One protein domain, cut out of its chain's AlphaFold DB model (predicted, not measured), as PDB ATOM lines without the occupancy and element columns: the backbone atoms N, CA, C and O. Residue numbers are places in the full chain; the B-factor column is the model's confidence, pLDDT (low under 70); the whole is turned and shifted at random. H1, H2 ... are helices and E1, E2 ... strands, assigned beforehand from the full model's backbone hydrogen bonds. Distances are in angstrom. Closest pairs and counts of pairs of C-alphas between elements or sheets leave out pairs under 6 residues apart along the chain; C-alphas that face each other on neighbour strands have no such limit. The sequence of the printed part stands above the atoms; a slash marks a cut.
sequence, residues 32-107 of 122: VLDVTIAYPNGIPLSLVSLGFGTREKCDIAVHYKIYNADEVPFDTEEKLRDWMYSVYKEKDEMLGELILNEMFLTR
ATOM      1  N   VAL A  32      -9.511  -6.495  -8.999       91.19
ATOM      2  CA  VAL A  32     -10.468  -7.463  -8.474       91.19
ATOM      3  C   VAL A  32     -10.443  -8.663  -9.408       91.19
ATOM      4  O   VAL A  32     -10.742  -8.541 -10.595       91.19
ATOM      5  N   LEU A  33     -10.035  -9.812  -8.873       92.62
ATOM      6  CA  LEU A  33     -10.054 -11.076  -9.594       92.62
ATOM      7  C   LEU A  33     -11.366 -11.785  -9.288       92.62
ATOM      8  O   LEU A  33     -11.629 -12.154  -8.144       92.62
ATOM      9  N   ASP A  34     -12.152 -11.992 -10.328       90.12
ATOM     10  CA  ASP A  34     -13.372 -12.761 -10.273       90.12
ATOM     11  C   ASP A  34     -13.139 -14.151 -10.867       90.12
ATOM     12  O   ASP A  34     -12.682 -14.263 -12.003       90.12
ATOM     13  N   VAL A  35     -13.427 -15.206 -10.101       87.81
ATOM     14  CA  VAL A  35     -13.200 -16.600 -10.509       87.81
ATOM     15  C   VAL A  35     -14.481 -17.395 -10.325       87.81
ATOM     16  O   VAL A  35     -15.043 -17.454  -9.234       87.81
ATOM     17  N   THR A  36     -14.923 -18.040 -11.399       85.25
ATOM     18  CA  THR A  36     -16.056 -18.963 -11.415       85.25
ATOM     19  C   THR A  36     -15.544 -20.346 -11.784       85.25
ATOM     20  O   THR A  36     -14.897 -20.514 -12.814       85.25
ATOM     21  N   ILE A  37     -15.811 -21.332 -10.929       82.00
ATOM     22  CA  ILE A  37     -15.387 -22.718 -11.131       82.00
ATOM     23  C   ILE A  37     -16.639 -23.555 -11.372       82.00
ATOM     24  O   ILE A  37     -17.503 -23.636 -10.499       82.00
ATOM     25  N   ALA A  38     -16.728 -24.174 -12.544       80.00
ATOM     26  CA  ALA A  38     -17.778 -25.117 -12.879       80.00
ATOM     27  C   ALA A  38     -17.284 -26.544 -12.629       80.00
ATOM     28  O   ALA A  38     -16.225 -26.950 -13.120       80.00
ATOM     29  N   TYR A  39     -18.073 -27.298 -11.867       78.00
ATOM     30  CA  TYR A  39     -17.842 -28.714 -11.620       78.00
ATOM     31  C   TYR A  39     -18.741 -29.563 -12.520       78.00
ATOM     32  O   TYR A  39     -19.914 -29.216 -12.704       78.00
ATOM     33  N   PRO A  40     -18.242 -30.700 -13.026       71.62
ATOM     34  CA  PRO A  40     -19.074 -31.641 -13.760       71.62
ATOM     35  C   PRO A  40     -20.192 -32.153 -12.839       71.62
ATOM     36  O   PRO A  40     -19.964 -32.423 -11.656       71.62
ATOM     37  N   ASN A  41     -21.416 -32.249 -13.367       69.88
ATOM     38  CA  ASN A  41     -22.634 -32.627 -12.631       69.88
ATOM     39  C   ASN A  41     -23.031 -31.684 -11.475       69.88
ATOM     40  O   ASN A  41     -23.876 -32.046 -10.658       69.88
ATOM     41  N   GLY A  42     -22.419 -30.499 -11.364       69.06
ATOM     42  CA  GLY A  42     -22.718 -29.542 -10.292       69.06
ATOM     43  C   GLY A  42     -22.319 -30.019  -8.891       69.06
ATOM     44  O   GLY A  42     -22.781 -29.455  -7.902       69.06
ATOM     45  N   ILE A  43     -21.471 -31.050  -8.782       73.00
ATOM     46  CA  ILE A  43     -21.029 -31.604  -7.497       73.00
ATOM     47  C   ILE A  43     -19.712 -30.924  -7.095       73.00
ATOM     48  O   ILE A  43     -18.669 -31.234  -7.679       73.00
ATOM     49  N   PRO A  44     -19.715 -30.016  -6.102       72.62
ATOM     50  CA  PRO A  44     -18.491 -29.362  -5.666       72.62
ATOM     51  C   PRO A  44     -17.538 -30.358  -4.995       72.62
ATOM     52  O   PRO A  44     -17.951 -31.324  -4.347       72.62
ATOM     53  N   LEU A  45     -16.235 -30.096  -5.109       71.06
ATOM     54  CA  LEU A  45     -15.227 -30.819  -4.337       71.06
ATOM     55  C   LEU A  45     -15.386 -30.513  -2.843       71.06
ATOM     56  O   LEU A  45     -15.594 -29.364  -2.451       71.06
ATOM     57  N   SER A  46     -15.224 -31.528  -1.989       72.94
ATOM     58  CA  SER A  46     -15.063 -31.263  -0.557       72.94
ATOM     59  C   SER A  46     -13.755 -30.500  -0.323       72.94
ATOM     60  O   SER A  46     -12.743 -30.793  -0.962       72.94
ATOM     61  N   LEU A  47     -13.748 -29.548   0.618       70.69
ATOM     62  CA  LEU A  47     -12.540 -28.778   0.959       70.69
ATOM     63  C   LEU A  47     -11.366 -29.685   1.353       70.69
ATOM     64  O   LEU A  47     -10.220 -29.390   1.030       70.69
ATOM     65  N   VAL A  48     -11.659 -30.820   1.993       73.50
ATOM     66  CA  VAL A  48     -10.668 -31.851   2.328       73.50
ATOM     67  C   VAL A  48     -10.063 -32.452   1.056       73.50
ATOM     68  O   VAL A  48      -8.845 -32.525   0.940       73.50
ATOM     69  N   SER A  49     -10.884 -32.814   0.067       69.19
ATOM     70  CA  SER A  49     -10.382 -33.348  -1.209       69.19
ATOM     71  C   SER A  49      -9.555 -32.317  -1.980       69.19
ATOM     72  O   SER A  49      -8.555 -32.680  -2.592       69.19
ATOM     73  N   LEU A  50      -9.947 -31.039  -1.928       69.81
ATOM     74  CA  LEU A  50      -9.207 -29.946  -2.561       69.81
ATOM     75  C   LEU A  50      -7.847 -29.709  -1.885       69.81
ATOM     76  O   LEU A  50      -6.855 -29.495  -2.572       69.81
ATOM     77  N   GLY A  51      -7.797 -29.767  -0.550       68.38
ATOM     78  CA  GLY A  51      -6.576 -29.537   0.225       68.38
ATOM     79  C   GLY A  51      -5.584 -30.703   0.197       68.38
ATOM     80  O   GLY A  51      -4.380 -30.470   0.162       68.38
ATOM     81  N   PHE A  52      -6.072 -31.947   0.196       71.88
ATOM     82  CA  PHE A  52      -5.221 -33.143   0.194       71.88
ATOM     83  C   PHE A  52      -4.923 -33.691  -1.210       71.88
ATOM     84  O   PHE A  52      -4.044 -34.535  -1.351       71.88
ATOM     85  N   GLY A  53      -5.628 -33.234  -2.251       65.25
ATOM     86  CA  GLY A  53      -5.393 -33.665  -3.635       65.25
ATOM     87  C   GLY A  53      -5.707 -35.142  -3.909       65.25
ATOM     88  O   GLY A  53      -5.309 -35.673  -4.939       65.25
ATOM     89  N   THR A  54      -6.416 -35.832  -3.010       59.44
ATOM     90  CA  THR A  54      -6.626 -37.291  -3.058       59.44
ATOM     91  C   THR A  54      -7.835 -37.719  -3.896       59.44
ATOM     92  O   THR A  54      -8.472 -38.721  -3.571       59.44
ATOM     93  N   ARG A  55      -8.219 -36.963  -4.934       62.62
ATOM     94  CA  ARG A  55      -9.423 -37.265  -5.728       62.62
ATOM     95  C   ARG A  55      -9.134 -37.718  -7.156       62.62
ATOM     96  O   ARG A  55      -8.087 -37.427  -7.724       62.62
ATOM     97  N   GLU A  56     -10.107 -38.444  -7.706       61.72
ATOM     98  CA  GLU A  56     -10.140 -38.901  -9.096       61.72
ATOM     99  C   GLU A  56     -10.118 -37.719 -10.076       61.72
ATOM    100  O   GLU A  56     -10.506 -36.601  -9.730       61.72
ATOM    101  N   LYS A  57      -9.651 -37.960 -11.307       62.69
ATOM    102  CA  LYS A  57      -9.570 -36.933 -12.355       62.69
ATOM    103  C   LYS A  57     -10.956 -36.331 -12.595       62.69
ATOM    104  O   LYS A  57     -11.874 -37.034 -13.003       62.69
ATOM    105  N   CYS A  58     -11.092 -35.031 -12.350       63.56
ATOM    106  CA  CYS A  58     -12.300 -34.270 -12.648       63.56
ATOM    107  C   CYS A  58     -11.972 -33.182 -13.672       63.56
ATOM    108  O   CYS A  58     -11.031 -32.406 -13.480       63.56
ATOM    109  N   ASP A  59     -12.779 -33.102 -14.723       69.62
ATOM    110  CA  ASP A  59     -12.708 -32.023 -15.702       69.62
ATOM    111  C   ASP A  59     -13.473 -30.816 -15.157       69.62
ATOM    112  O   ASP A  59     -14.694 -30.736 -15.251       69.62
ATOM    113  N   ILE A  60     -12.749 -29.900 -14.514       74.31
ATOM    114  CA  ILE A  60     -13.302 -28.623 -14.052       74.31
ATOM    115  C   ILE A  60     -13.107 -27.550 -15.120       74.31
ATOM    116  O   ILE A  60     -12.080 -27.520 -15.802       74.31
ATOM    117  N   ALA A  61     -14.070 -26.638 -15.228       75.62
ATOM    118  CA  ALA A  61     -13.919 -25.433 -16.031       75.62
ATOM    119  C   ALA A  61     -13.706 -24.235 -15.109       75.62
ATOM    120  O   ALA A  61     -14.408 -24.081 -14.111       75.62
ATOM    121  N   VAL A  62     -12.741 -23.383 -15.438       78.94
ATOM    122  CA  VAL A  62     -12.456 -22.167 -14.676       78.94
ATOM    123  C   VAL A  62     -12.610 -20.979 -15.607       78.94
ATOM    124  O   VAL A  62     -11.883 -20.863 -16.587       78.94
ATOM    125  N   HIS A  63     -13.544 -20.096 -15.281       83.06
ATOM    126  CA  HIS A  63     -13.705 -18.800 -15.921       83.06
ATOM    127  C   HIS A  63     -13.160 -17.727 -14.980       83.06
ATOM    128  O   HIS A  63     -13.534 -17.689 -13.805       83.06
ATOM    129  N   TYR A  64     -12.281 -16.859 -15.477       86.31
ATOM    130  CA  TYR A  64     -11.758 -15.740 -14.702       86.31
ATOM    131  C   TYR A  64     -11.901 -14.422 -15.459       86.31
ATOM    132  O   TYR A  64     -11.689 -14.353 -16.668       86.31
ATOM    133  N   LYS A  65     -12.216 -13.357 -14.722       89.31
ATOM    134  CA  LYS A  65     -12.298 -11.986 -15.227       89.31
ATOM    135  C   LYS A  65     -11.568 -11.066 -14.257       89.31
ATOM    136  O   LYS A  65     -11.706 -11.188 -13.043       89.31
ATOM    137  N   ILE A  66     -10.732 -10.185 -14.794       91.62
ATOM    138  CA  ILE A  66      -9.958  -9.227 -14.004       91.62
ATOM    139  C   ILE A  66     -10.563  -7.852 -14.244       91.62
ATOM    140  O   ILE A  66     -10.634  -7.413 -15.388       91.62
ATOM    141  N   TYR A  67     -10.962  -7.188 -13.166       92.44
ATOM    142  CA  TYR A  67     -11.435  -5.809 -13.188       92.44
ATOM    143  C   TYR A  67     -10.367  -4.898 -12.598       92.44
ATOM    144  O   TYR A  67      -9.731  -5.250 -11.595       92.44
ATOM    145  N   ASN A  68     -10.179  -3.715 -13.182       93.81
ATOM    146  CA  ASN A  68      -9.418  -2.672 -12.502       93.81
ATOM    147  C   ASN A  68     -10.221  -2.190 -11.291       93.81
ATOM    148  O   ASN A  68     -11.444  -2.093 -11.347       93.81
ATOM    149  N   ALA A  69      -9.548  -1.865 -10.187       89.75
ATOM    150  CA  ALA A  69     -10.233  -1.386  -8.986       89.75
ATOM    151  C   ALA A  69     -11.045  -0.101  -9.243       89.75
ATOM    152  O   ALA A  69     -12.065   0.101  -8.597       89.75
ATOM    153  N   ASP A  70     -10.625   0.710 -10.219       89.19
ATOM    154  CA  ASP A  70     -11.308   1.943 -10.627       89.19
ATOM    155  C   ASP A  70     -12.629   1.690 -11.386       89.19
ATOM    156  O   ASP A  70     -13.462   2.585 -11.492       89.19
ATOM    157  N   GLU A  71     -12.839   0.481 -11.919       89.25
ATOM    158  CA  GLU A  71     -14.061   0.089 -12.646       89.25
ATOM    159  C   GLU A  71     -15.154  -0.440 -11.710       89.25
ATOM    160  O   GLU A  71     -16.314  -0.576 -12.105       89.25
ATOM    161  N   VAL A  72     -14.787  -0.770 -10.470       90.00
ATOM    162  CA  VAL A  72     -15.686  -1.369  -9.486       90.00
ATOM    163  C   VAL A  72     -16.237  -0.264  -8.582       90.00
ATOM    164  O   VAL A  72     -15.458   0.496  -8.002       90.00
ATOM    165  N   PRO A  73     -17.569  -0.153  -8.420       92.31
ATOM    166  CA  PRO A  73     -18.174   0.963  -7.703       92.31
ATOM    167  C   PRO A  73     -18.068   0.783  -6.179       92.31
ATOM    168  O   PRO A  73     -19.047   0.476  -5.504       92.31
ATOM    169  N   PHE A  74     -16.873   1.001  -5.627       87.31
ATOM    170  CA  PHE A  74     -16.591   0.924  -4.187       87.31
ATOM    171  C   PHE A  74     -17.114   2.124  -3.372       87.31
ATOM    172  O   PHE A  74     -16.966   2.135  -2.152       87.31
ATOM    173  N   ASP A  75     -17.712   3.130  -4.021       86.50
ATOM    174  CA  ASP A  75     -18.130   4.386  -3.381       86.50
ATOM    175  C   ASP A  75     -19.237   4.202  -2.334       86.50
ATOM    176  O   ASP A  75     -19.225   4.848  -1.286       86.50
ATOM    177  N   THR A  76     -20.220   3.346  -2.629       90.88
ATOM    178  CA  THR A  76     -21.362   3.064  -1.752       90.88
ATOM    179  C   THR A  76     -21.710   1.584  -1.761       90.88
ATOM    180  O   THR A  76     -21.629   0.914  -2.790       90.88
ATOM    181  N   GLU A  77     -22.161   1.084  -0.608       90.50
ATOM    182  CA  GLU A  77     -22.544  -0.320  -0.431       90.50
ATOM    183  C   GLU A  77     -23.638  -0.752  -1.418       90.50
ATOM    184  O   GLU A  77     -23.551  -1.829  -1.998       90.50
ATOM    185  N   GLU A  78     -24.621   0.114  -1.678       93.50
ATOM    186  CA  GLU A  78     -25.718  -0.155  -2.615       93.50
ATOM    187  C   GLU A  78     -25.217  -0.370  -4.048       93.50
ATOM    188  O   GLU A  78     -25.556  -1.371  -4.670       93.50
ATOM    189  N   LYS A  79     -24.350   0.519  -4.556       91.69
ATOM    190  CA  LYS A  79     -23.807   0.400  -5.917       91.69
ATOM    191  C   LYS A  79     -22.904  -0.819  -6.059       91.69
ATOM    192  O   LYS A  79     -22.961  -1.499  -7.080       91.69
ATOM    193  N   LEU A  80     -22.090  -1.096  -5.039       93.06
ATOM    194  CA  LEU A  80     -21.245  -2.285  -5.011       93.06
ATOM    195  C   LEU A  80     -22.095  -3.554  -5.035       93.06
ATOM    196  O   LEU A  80     -21.827  -4.457  -5.821       93.06
ATOM    197  N   ARG A  81     -23.137  -3.611  -4.204       94.06
ATOM    198  CA  ARG A  81     -24.067  -4.737  -4.140       94.06
ATOM    199  C   ARG A  81     -24.780  -4.948  -5.474       94.06
ATOM    200  O   ARG A  81     -24.826  -6.074  -5.960       94.06
ATOM    201  N   ASP A  82     -25.302  -3.886  -6.077       95.69
ATOM    202  CA  ASP A  82     -26.033  -3.972  -7.343       95.69
ATOM    203  C   ASP A  82     -25.106  -4.411  -8.494       95.69
ATOM    204  O   ASP A  82     -25.494  -5.237  -9.322       95.69
ATOM    205  N   TRP A  83     -23.849  -3.947  -8.499       94.69
ATOM    206  CA  TRP A  83     -22.809  -4.440  -9.408       94.69
ATOM    207  C   TRP A  83     -22.464  -5.913  -9.158       94.69
ATOM    208  O   TRP A  83     -22.365  -6.698 -10.095       94.69
ATOM    209  N   MET A  84     -22.329  -6.333  -7.898       93.25
ATOM    210  CA  MET A  84     -22.101  -7.743  -7.580       93.25
ATOM    211  C   MET A  84     -23.254  -8.608  -8.092       93.25
ATOM    212  O   MET A  84     -23.007  -9.656  -8.682       93.25
ATOM    213  N   TYR A  85     -24.505  -8.174  -7.913       95.19
ATOM    214  CA  TYR A  85     -25.669  -8.904  -8.412       95.19
ATOM    215  C   TYR A  85     -25.716  -8.992  -9.936       95.19
ATOM    216  O   TYR A  85     -26.064 -10.054 -10.452       95.19
ATOM    217  N   SER A  86     -25.337  -7.940 -10.668       94.19
ATOM    218  CA  SER A  86     -25.276  -8.014 -12.132       94.19
ATOM    219  C   SER A  86     -24.213  -9.012 -12.602       94.19
ATOM    220  O   SER A  86     -24.504  -9.848 -13.457       94.19
ATOM    221  N   VAL A  87     -23.033  -9.006 -11.975       92.12
ATOM    222  CA  VAL A  87     -21.963  -9.980 -12.243       92.12
ATOM    223  C   VAL A  87     -22.400 -11.405 -11.886       92.12
ATOM    224  O   VAL A  87     -22.102 -12.343 -12.622       92.12
ATOM    225  N   TYR A  88     -23.126 -11.600 -10.780       90.62
ATOM    226  CA  TYR A  88     -23.667 -12.915 -10.423       90.62
ATOM    227  C   TYR A  88     -24.686 -13.421 -11.440       90.62
ATOM    228  O   TYR A  88     -24.644 -14.597 -11.788       90.62
ATOM    229  N   LYS A  89     -25.558 -12.547 -11.945       92.25
ATOM    230  CA  LYS A  89     -26.547 -12.914 -12.959       92.25
ATOM    231  C   LYS A  89     -25.883 -13.365 -14.266       92.25
ATOM    232  O   LYS A  89     -26.243 -14.413 -14.785       92.25
ATOM    233  N   GLU A  90     -24.876 -12.627 -14.745       89.31
ATOM    234  CA  GLU A  90     -24.088 -12.989 -15.942       89.31
ATOM    235  C   GLU A  90     -23.456 -14.387 -15.795       89.31
ATOM    236  O   GLU A  90     -23.469 -15.197 -16.722       89.31
ATOM    237  N   LYS A  91     -22.940 -14.704 -14.602       86.62
ATOM    238  CA  LYS A  91     -22.365 -16.025 -14.317       86.62
ATOM    239  C   LYS A  91     -23.397 -17.132 -14.264       86.62
ATOM    240  O   LYS A  91     -23.091 -18.227 -14.716       86.62
ATOM    241  N   ASP A  92     -24.556 -16.880 -13.666       86.94
ATOM    242  CA  ASP A  92     -25.613 -17.883 -13.548       86.94
ATOM    243  C   ASP A  92     -26.127 -18.283 -14.938       86.94
ATOM    244  O   ASP A  92     -26.239 -19.468 -15.242       86.94
ATOM    245  N   GLU A  93     -26.293 -17.300 -15.830       86.50
ATOM    246  CA  GLU A  93     -26.627 -17.520 -17.241       86.50
ATOM    247  C   GLU A  93     -25.539 -18.349 -17.952       86.50
ATOM    248  O   GLU A  93     -25.837 -19.381 -18.557       86.50
ATOM    249  N   MET A  94     -24.264 -17.971 -17.802       81.12
ATOM    250  CA  MET A  94     -23.127 -18.715 -18.366       81.12
ATOM    251  C   MET A  94     -23.029 -20.153 -17.824       81.12
ATOM    252  O   MET A  94     -22.719 -21.088 -18.565       81.12
ATOM    253  N   LEU A  95     -23.264 -20.350 -16.525       76.38
ATOM    254  CA  LEU A  95     -23.179 -21.658 -15.881       76.38
ATOM    255  C   LEU A  95     -24.350 -22.556 -16.293       76.38
ATOM    256  O   LEU A  95     -24.148 -23.750 -16.514       76.38
ATOM    257  N   GLY A  96     -25.545 -21.981 -16.460       74.75
ATOM    258  CA  GLY A  96     -26.708 -22.669 -17.011       74.75
ATOM    259  C   GLY A  96     -26.435 -23.221 -18.411       74.75
ATOM    260  O   GLY A  96     -26.713 -24.390 -18.675       74.75
ATOM    261  N   GLU A  97     -25.805 -22.431 -19.284       70.00
ATOM    262  CA  GLU A  97     -25.399 -22.897 -20.616       70.00
ATOM    263  C   GLU A  97     -24.342 -24.011 -20.562       70.00
ATOM    264  O   GLU A  97     -24.417 -24.962 -21.342       70.00
ATOM    265  N   LEU A  98     -23.374 -23.923 -19.642       64.31
ATOM    266  CA  LEU A  98     -22.326 -24.936 -19.458       64.31
ATOM    267  C   LEU A  98     -22.886 -26.282 -18.981       64.31
ATOM    268  O   LEU A  98     -22.459 -27.323 -19.477       64.31
ATOM    269  N   ILE A  99     -23.835 -26.258 -18.040       63.75
ATOM    270  CA  ILE A  99     -24.493 -27.464 -17.518       63.75
ATOM    271  C   ILE A  99     -25.391 -28.094 -18.586       63.75
ATOM    272  O   ILE A  99     -25.413 -29.313 -18.718       63.75
ATOM    273  N   LEU A 100     -26.120 -27.280 -19.356       61.25
ATOM    274  CA  LEU A 100     -27.067 -27.783 -20.353       61.25
ATOM    275  C   LEU A 100     -26.400 -28.309 -21.625       61.25
ATOM    276  O   LEU A 100     -26.919 -29.246 -22.224       61.25
ATOM    277  N   ASN A 101     -25.293 -27.709 -22.071       57.31
ATOM    278  CA  ASN A 101     -24.761 -28.013 -23.399       57.31
ATOM    279  C   ASN A 101     -23.655 -29.071 -23.449       57.31
ATOM    280  O   ASN A 101     -23.310 -29.430 -24.569       57.31
ATOM    281  N   GLU A 102     -23.082 -29.544 -22.329       52.50
ATOM    282  CA  GLU A 102     -21.931 -30.488 -22.213       52.50
ATOM    283  C   GLU A 102     -20.667 -30.181 -23.079       52.50
ATOM    284  O   GLU A 102     -19.578 -30.677 -22.806       52.50
ATOM    285  N   MET A 103     -20.753 -29.304 -24.086       48.47
ATOM    286  CA  MET A 103     -19.809 -29.074 -25.188       48.47
ATOM    287  C   MET A 103     -19.266 -27.639 -25.223       48.47
ATOM    288  O   MET A 103     -18.396 -27.318 -26.043       48.47
ATOM    289  N   PHE A 104     -19.745 -26.749 -24.349       45.59
ATOM    290  CA  PHE A 104     -19.386 -25.327 -24.400       45.59
ATOM    291  C   PHE A 104     -17.916 -25.052 -24.023       45.59
ATOM    292  O   PHE A 104     -17.375 -23.991 -24.340       45.59
ATOM    293  N   LEU A 105     -17.220 -26.052 -23.468       48.59
ATOM    294  CA  LEU A 105     -15.787 -26.015 -23.143       48.59
ATOM    295  C   LEU A 105     -14.868 -25.796 -24.358       48.59
ATOM    296  O   LEU A 105     -13.680 -25.538 -24.184       48.59
ATOM    297  N   THR A 106     -15.403 -25.872 -25.580       44.12
ATOM    298  CA  THR A 106     -14.611 -25.786 -26.815       44.12
ATOM    299  C   THR A 106     -14.519 -24.365 -27.389       44.12
ATOM    300  O   THR A 106     -13.630 -24.099 -28.193       44.12
ATOM    301  N   ARG A 107     -15.433 -23.439 -27.040       41.88
ATOM    302  CA  ARG A 107     -15.671 -22.243 -27.882       41.88
ATOM    303  C   ARG A 107     -15.221 -20.895 -27.313       41.88
ATOM    304  O   ARG A 107     -15.041 -19.965 -28.096       41.88
TER     305      ARG A 107
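Overview. This is residues 32 to 107 of the 122 residues of the protein "Acyltransf_C domain-containing protein" of Ancylostoma ceylanicum (UniProt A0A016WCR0). A narrow ribbon of two antiparallel strands, E1 and E2, has one long helix, H2, loosely over one face, nearer to E1 than to E2 by its contacts. Between the strands the chain makes a wide loop with the small helix H1, and residues 47 to 54 of it stick out from the rest. The printed part has 76 residues, with two named strands and two named helices in the order E1, H1, E2, H2, in a sheet of order E1 - E2, and its class is mixed, helices and strands. The whole is loose, with a radius of gyration of the C-alphas of 15.4 A and spans of 44 by 30 by 18 A.

Arrangement. E1, residues 32 to 38, and E2, residues 61 to 68, are antiparallel neighbours at 166 degrees between their directions. N 34 and O 65 are within hydrogen-bond range at 2.9 A, and N 63 and O 36 at 2.8 A. H2, residues 77 to 101, comes closest to E1 at the C-alphas of Ala 38 and Leu 95, 7.1 A apart. H1, residues 47 to 52, stands free and is apart from H2. In H1 and H2 every O i to N i+4 pair is within hydrogen-bond range.

Along the chain. E1 begins at C-alpha 32, (-10.468, -7.463, -8.474), and is 19.6 A long. H1 measures 8.6 A. E2 measures 23.5 A. H2 runs 36.0 A and ends at C-alpha 101, (-24.761, -28.013, -23.399).

Size, cuts and confidence. The C-alphas farthest apart, of Glu 56 and Asp 75, are 44.4 A from each other. The printed part has no cut, and its three links are short. Mean pLDDT of the printed part is 78.0; residues 41 to 42, 49 to 51, 53 to 59 and 98 to 107 are under 70.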